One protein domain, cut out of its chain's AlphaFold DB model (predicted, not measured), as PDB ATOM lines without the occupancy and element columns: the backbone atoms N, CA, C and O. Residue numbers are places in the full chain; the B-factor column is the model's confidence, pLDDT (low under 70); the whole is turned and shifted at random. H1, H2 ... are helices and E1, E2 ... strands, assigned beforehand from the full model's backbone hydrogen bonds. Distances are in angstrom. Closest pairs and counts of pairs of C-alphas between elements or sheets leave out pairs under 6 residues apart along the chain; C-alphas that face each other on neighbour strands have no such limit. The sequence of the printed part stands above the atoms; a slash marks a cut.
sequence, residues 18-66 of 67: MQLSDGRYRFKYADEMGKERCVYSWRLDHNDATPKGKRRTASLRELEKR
ATOM      1  N   MET A  18     -39.430 -25.977 254.325       91.19
ATOM      2  CA  MET A  18     -39.502 -25.642 255.740       91.19
ATOM      3  C   MET A  18     -40.939 -25.776 256.231       91.19
ATOM      4  O   MET A  18     -41.868 -25.316 255.570       91.19
ATOM      5  N   GLN A  19     -41.124 -26.365 257.410       91.88
ATOM      6  CA  GLN A  19     -42.407 -26.310 258.098       91.88
ATOM      7  C   GLN A  19     -42.500 -25.020 258.916       91.88
ATOM      8  O   GLN A  19     -41.572 -24.659 259.636       91.88
ATOM      9  N   LEU A  20     -43.618 -24.321 258.776       90.88
ATOM     10  CA  LEU A  20     -43.976 -23.152 259.561       90.88
ATOM     11  C   LEU A  20     -44.646 -23.585 260.868       90.88
ATOM     12  O   LEU A  20     -45.247 -24.655 260.957       90.88
ATOM     13  N   SER A  21     -44.590 -22.715 261.874       88.38
ATOM     14  CA  SER A  21     -45.193 -22.949 263.193       88.38
ATOM     15  C   SER A  21     -46.715 -23.136 263.157       88.38
ATOM     16  O   SER A  21     -47.281 -23.711 264.080       88.38
ATOM     17  N   ASP A  22     -47.384 -22.684 262.095       87.44
ATOM     18  CA  ASP A  22     -48.821 -22.875 261.880       87.44
ATOM     19  C   ASP A  22     -49.184 -24.223 261.227       87.44
ATOM     20  O   ASP A  22     -50.362 -24.507 261.002       87.44
ATOM     21  N   GLY A  23     -48.185 -25.047 260.902       86.50
ATOM     22  CA  GLY A  23     -48.345 -26.340 260.244       86.50
ATOM     23  C   GLY A  23     -48.341 -26.292 258.713       86.50
ATOM     24  O   GLY A  23     -48.383 -27.354 258.089       86.50
ATOM     25  N   ARG A  24     -48.259 -25.111 258.084       89.94
ATOM     26  CA  ARG A  24     -48.010 -25.001 256.638       89.94
ATOM     27  C   ARG A  24     -46.568 -25.349 256.314       89.94
ATOM     28  O   ARG A  24     -45.661 -25.201 257.123       89.94
ATOM     29  N   TYR A  25     -46.352 -25.732 255.073       92.06
ATOM     30  CA  TYR A  25     -45.041 -25.862 254.479       92.06
ATOM     31  C   TYR A  25     -44.756 -24.672 253.571       92.06
ATOM     32  O   TYR A  25     -45.646 -24.156 252.889       92.06
ATOM     33  N   ARG A  26     -43.497 -24.248 253.570       93.12
ATOM     34  CA  ARG A  26     -42.926 -23.239 252.687       93.12
ATOM     35  C   ARG A  26     -41.820 -23.887 251.872       93.12
ATOM     36  O   ARG A  26     -40.990 -24.588 252.439       93.12
ATOM     37  N   PHE A  27     -41.777 -23.589 250.583       93.00
ATOM     38  CA  PHE A  27     -40.650 -23.915 249.721       93.00
ATOM     39  C   PHE A  27     -40.070 -22.620 249.163       93.00
ATOM     40  O   PHE A  27     -40.791 -21.814 248.566       93.00
ATOM     41  N   LYS A  28     -38.788 -22.384 249.439       92.75
ATOM     42  CA  LYS A  28     -38.024 -21.241 248.940       92.75
ATOM     43  C   LYS A  28     -37.164 -21.696 247.764       92.75
ATOM     44  O   LYS A  28     -36.361 -22.609 247.931       92.75
ATOM     45  N   TYR A  29     -37.285 -21.007 246.636       91.06
ATOM     46  CA  TYR A  29     -36.488 -21.253 245.434       91.06
ATOM     47  C   TYR A  29     -36.027 -19.938 244.802       91.06
ATOM     48  O   TYR A  29     -36.563 -18.871 245.110       91.06
ATOM     49  N   ALA A  30     -35.008 -20.011 243.951       91.62
ATOM     50  CA  ALA A  30     -34.606 -18.910 243.086       91.62
ATOM     51  C   ALA A  30     -35.211 -19.153 241.702       91.62
ATOM     52  O   ALA A  30     -35.051 -20.232 241.140       91.62
ATOM     53  N   ASP A  31     -35.944 -18.170 241.198       88.25
ATOM     54  CA  ASP A  31     -36.532 -18.192 239.859       88.25
ATOM     55  C   ASP A  31     -35.441 -18.033 238.780       88.25
ATOM     56  O   ASP A  31     -34.304 -17.684 239.108       88.25
ATOM     57  N   GLU A  32     -35.770 -18.198 237.495       88.31
ATOM     58  CA  GLU A  32     -34.799 -18.064 236.387       88.31
ATOM     59  C   GLU A  32     -34.124 -16.678 236.352       88.31
ATOM     60  O   GLU A  32     -32.981 -16.528 235.926       88.31
ATOM     61  N   MET A  33     -34.799 -15.654 236.882       90.50
ATOM     62  CA  MET A  33     -34.259 -14.298 237.055       90.50
ATOM     63  C   MET A  33     -33.369 -14.117 238.302       90.50
ATOM     64  O   MET A  33     -33.032 -12.986 238.651       90.50
ATOM     65  N   GLY A  34     -33.059 -15.185 239.045       89.69
ATOM     66  CA  GLY A  34     -32.321 -15.133 240.313       89.69
ATOM     67  C   GLY A  34     -33.104 -14.503 241.473       89.69
ATOM     68  O   GLY A  34     -32.541 -14.229 242.531       89.69
ATOM     69  N   LYS A  35     -34.408 -14.254 241.293       92.88
ATOM     70  CA  LYS A  35     -35.272 -13.682 242.334       92.88
ATOM     71  C   LYS A  35     -35.757 -14.772 243.273       92.88
ATOM     72  O   LYS A  35     -36.295 -15.787 242.842       92.88
ATOM     73  N   GLU A  36     -35.634 -14.518 244.568       92.56
ATOM     74  CA  GLU A  36     -36.115 -15.438 245.590       92.56
ATOM     75  C   GLU A  36     -37.647 -15.454 245.616       92.56
ATOM     76  O   GLU A  36     -38.315 -14.443 245.850       92.56
ATOM     77  N   ARG A  37     -38.215 -16.633 245.390       92.06
ATOM     78  CA  ARG A  37     -39.647 -16.904 245.445       92.06
ATOM     79  C   ARG A  37     -39.946 -17.883 246.562       92.06
ATOM     80  O   ARG A  37     -39.098 -18.649 247.018       92.06
ATOM     81  N   CYS A  38     -41.165 -17.787 247.075       92.31
ATOM     82  CA  CYS A  38     -41.639 -18.607 248.177       92.31
ATOM     83  C   CYS A  38     -43.053 -19.071 247.869       92.31
ATOM     84  O   CYS A  38     -43.951 -18.242 247.722       92.31
ATOM     85  N   VAL A  39     -43.245 -20.383 247.817       92.12
ATOM     86  CA  VAL A  39     -44.572 -20.996 247.734       92.12
ATOM     87  C   VAL A  39     -44.953 -21.585 249.079       92.12
ATOM     88  O   VAL A  39     -44.097 -21.969 249.878       92.12
ATOM     89  N   TYR A  40     -46.256 -21.633 249.329       91.50
ATOM     90  CA  TYR A  40     -46.825 -22.094 250.585       91.50
ATOM     91  C   TYR A  40     -47.907 -23.128 250.305       91.50
ATOM     92  O   TYR A  40     -48.735 -22.939 249.415       91.50
ATOM     93  N   SER A  41     -47.942 -24.193 251.098       90.69
ATOM     94  CA  SER A  41     -49.020 -25.177 251.048       90.69
ATOM     95  C   SER A  41     -49.288 -25.767 252.425       90.69
ATOM     96  O   SER A  41     -48.394 -25.883 253.252       90.69
ATOM     97  N   TRP A  42     -50.528 -26.174 252.681       89.75
ATOM     98  CA  TRP A  42     -50.886 -26.913 253.898       89.75
ATOM     99  C   TRP A  42     -50.381 -28.357 253.889       89.75
ATOM    100  O   TRP A  42     -50.424 -29.036 254.908       89.75
ATOM    101  N   ARG A  43     -49.957 -28.840 252.722       90.38
ATOM    102  CA  ARG A  43     -49.625 -30.238 252.476       90.38
ATOM    103  C   ARG A  43     -48.226 -30.329 251.903       90.38
ATOM    104  O   ARG A  43     -47.911 -29.583 250.979       90.38
ATOM    105  N   LEU A  44     -47.413 -31.238 252.435       89.69
ATOM    106  CA  LEU A  44     -46.072 -31.477 251.914       89.69
ATOM    107  C   LEU A  44     -46.164 -32.318 250.640       89.69
ATOM    108  O   LEU A  44     -45.655 -31.920 249.595       89.69
ATOM    109  N   ASP A  45     -46.893 -33.430 250.724       87.50
ATOM    110  CA  ASP A  45     -47.088 -34.374 249.629       87.50
ATOM    111  C   ASP A  45     -48.575 -34.539 249.265       87.50
ATOM    112  O   ASP A  45     -49.473 -34.212 250.047       87.50
ATOM    113  N   HIS A  46     -48.848 -35.041 248.060       83.00
ATOM    114  CA  HIS A  46     -50.201 -35.295 247.560       83.00
ATOM    115  C   HIS A  46     -51.013 -36.242 248.463       83.00
ATOM    116  O   HIS A  46     -52.237 -36.093 248.544       83.00
ATOM    117  N   ASN A  47     -50.332 -37.149 249.176       83.56
ATOM    118  CA  ASN A  47     -50.931 -38.082 250.132       83.56
ATOM    119  C   ASN A  47     -51.396 -37.423 251.440       83.56
ATOM    120  O   ASN A  47     -52.144 -38.035 252.202       83.56
ATOM    121  N   ASP A  48     -50.974 -36.190 251.736       84.94
ATOM    122  CA  ASP A  48     -51.404 -35.518 252.958       84.94
ATOM    123  C   ASP A  48     -52.886 -35.109 252.887       84.94
ATOM    124  O   ASP A  48     -53.400 -34.611 251.874       84.94
ATOM    125  N   ALA A  49     -53.577 -35.268 254.016       81.06
ATOM    126  CA  ALA A  49     -54.933 -34.773 254.184       81.06
ATOM    127  C   ALA A  49     -54.934 -33.239 254.259       81.06
ATOM    128  O   ALA A  49     -54.085 -32.623 254.904       81.06
ATOM    129  N   THR A  50     -55.898 -32.598 253.596       80.62
ATOM    130  CA  THR A  50     -56.096 -31.154 253.748       80.62
ATOM    131  C   THR A  50     -56.725 -30.881 255.118       80.62
ATOM    132  O   THR A  50     -57.716 -31.534 255.454       80.62
ATOM    133  N   PRO A  51     -56.194 -29.934 255.914       80.62
ATOM    134  CA  PRO A  51     -56.792 -29.585 257.198       80.62
ATOM    135  C   PRO A  51     -58.255 -29.155 257.038       80.62
ATOM    136  O   PRO A  51     -58.630 -28.484 256.069       80.62
ATOM    137  N   LYS A  52     -59.089 -29.559 258.001       79.81
ATOM    138  CA  LYS A  52     -60.541 -29.347 257.984       79.81
ATOM    139  C   LYS A  52     -60.860 -27.852 257.830       79.81
ATOM    140  O   LYS A  52     -60.333 -27.019 258.560       79.81
ATOM    141  N   GLY A  53     -61.711 -27.513 256.858       81.00
ATOM    142  CA  GLY A  53     -62.111 -26.127 256.575       81.00
ATOM    143  C   GLY A  53     -61.145 -25.326 255.691       81.00
ATOM    144  O   GLY A  53     -61.378 -24.140 255.466       81.00
ATOM    145  N   LYS A  54     -60.073 -25.935 255.163       80.38
ATOM    146  CA  LYS A  54     -59.199 -25.298 254.165       80.38
ATOM    147  C   LYS A  54     -59.502 -25.812 252.760       80.38
ATOM    148  O   LYS A  54     -59.909 -26.955 252.566       80.38
ATOM    149  N   ARG A  55     -59.291 -24.950 251.760       78.12
ATOM    150  CA  ARG A  55     -59.413 -25.337 250.350       78.12
ATOM    151  C   ARG A  55     -58.330 -26.356 250.008       78.12
ATOM    152  O   ARG A  55     -57.174 -26.188 250.396       78.12
ATOM    153  N   ARG A  56     -58.709 -27.386 249.253       79.06
ATOM    154  CA  ARG A  56     -57.771 -28.368 248.710       79.06
ATOM    155  C   ARG A  56     -56.911 -27.685 247.646       79.06
ATOM    156  O   ARG A  56     -57.333 -27.518 246.510       79.06
ATOM    157  N   THR A  57     -55.721 -27.251 248.041       83.44
ATOM    158  CA  THR A  57     -54.685 -26.729 247.140       83.44
ATOM    159  C   THR A  57     -53.692 -27.830 246.790       83.44
ATOM    160  O   THR A  57     -53.597 -28.820 247.519       83.44
ATOM    161  N   ALA A  58     -52.930 -27.660 245.708       88.12
ATOM    162  CA  ALA A  58     -51.803 -28.537 245.391       88.12
ATOM    163  C   ALA A  58     -50.828 -28.640 246.580       88.12
ATOM    164  O   ALA A  58     -50.692 -27.700 247.377       88.12
ATOM    165  N   SER A  59     -50.199 -29.800 246.737       91.31
ATOM    166  CA  SER A  59     -49.140 -29.999 247.728       91.31
ATOM    167  C   SER A  59     -47.888 -29.198 247.372       91.31
ATOM    168  O   SER A  59     -47.715 -28.768 246.233       91.31
ATOM    169  N   LEU A  60     -47.016 -28.976 248.355       92.00
ATOM    170  CA  LEU A  60     -45.779 -28.228 248.161       92.00
ATOM    171  C   LEU A  60     -44.920 -28.840 247.048       92.00
ATOM    172  O   LEU A  60     -44.444 -28.113 246.187       92.00
ATOM    173  N   ARG A  61     -44.821 -30.173 247.009       90.69
ATOM    174  CA  ARG A  61     -44.069 -30.903 245.979       90.69
ATOM    175  C   ARG A  61     -44.709 -30.854 244.599       90.69
ATOM    176  O   ARG A  61     -44.006 -30.843 243.596       90.69
ATOM    177  N   GLU A  62     -46.036 -30.820 244.521       91.62
ATOM    178  CA  GLU A  62     -46.724 -30.590 243.245       91.62
ATOM    179  C   GLU A  62     -46.507 -29.161 242.738       91.62
ATOM    180  O   GLU A  62     -46.414 -28.960 241.533       91.62
ATOM    181  N   LEU A  63     -46.436 -28.174 243.638       90.19
ATOM    182  CA  LEU A  63     -46.107 -26.794 243.276       90.19
ATOM    183  C   LEU A  63     -44.649 -26.676 242.827       90.19
ATOM    184  O   LEU A  63     -44.401 -26.056 241.803       90.19
ATOM    185  N   GLU A  64     -43.721 -27.312 243.545       89.81
ATOM    186  CA  GLU A  64     -42.301 -27.396 243.179       89.81
ATOM    187  C   GLU A  64     -42.115 -28.004 241.788       89.81
ATOM    188  O   GLU A  64     -41.433 -27.418 240.966       89.81
ATOM    189  N   LYS A  65     -42.782 -29.122 241.473       89.31
ATOM    190  CA  LYS A  65     -42.694 -29.764 240.146       89.31
ATOM    191  C   LYS A  65     -43.217 -28.917 238.980       89.31
ATOM    192  O   LYS A  65     -43.043 -29.313 237.831       89.31
ATOM    193  N   ARG A  66     -43.961 -27.845 239.262       87.50
ATOM    194  CA  ARG A  66     -44.548 -26.950 238.253       87.50
ATOM    195  C   ARG A  66     -43.729 -25.677 238.039       87.50
ATOM    196  O   ARG A  66     -44.113 -24.889 237.177       87.50
TER     197      ARG A  66
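Overview. This is residues 18 to 66 of the 67 residues of a protein of uncultured Clostridium sp (UniProt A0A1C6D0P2). With little regular structure, the model is a long two-stranded hairpin, E1 and E2, with a wide loop, residues 42 to 59, beyond its open end and one short helix, H1, folded back near that end. The printed part has 49 residues, 17 of them in named elements, in the order E1, E2, H1: mixed, helices and strands, the two strands antiparallel. It is elongated, 37 by 22 by 15 A, and only just compact, close to loose, with a radius of gyration of the C-alphas of 11.5 A.

Along the chain. E1, residues 25 to 30, begins at C-alpha 25 (-45.041, -25.862, 254.479) and is 16.9 A long. E2, residues 36 to 41, is 17.1 A long. H1, residues 60 to 64, ends at C-alpha 64 (-42.301, -27.396, 243.179).

Arrangement. Residues 18 to 19 pair antiparallel with residues 25 to 26 of E1. The hairpin E1 and E2 is antiparallel at 157 degrees, with N 25 and O 41 within hydrogen-bond range at 2.7 A. The closest C-alphas of E2 and H1, Ser 41 and Leu 60, are 5.3 A apart. In H1 every O i to N i+4 pair is within hydrogen-bond range.

Size, cuts and confidence. The C-alphas farthest apart, Met 33 and Lys 52, are 36.8 A apart. The printed part has no cut; the link E2 to H1 is long. No printed residue is under 70 in pLDDT.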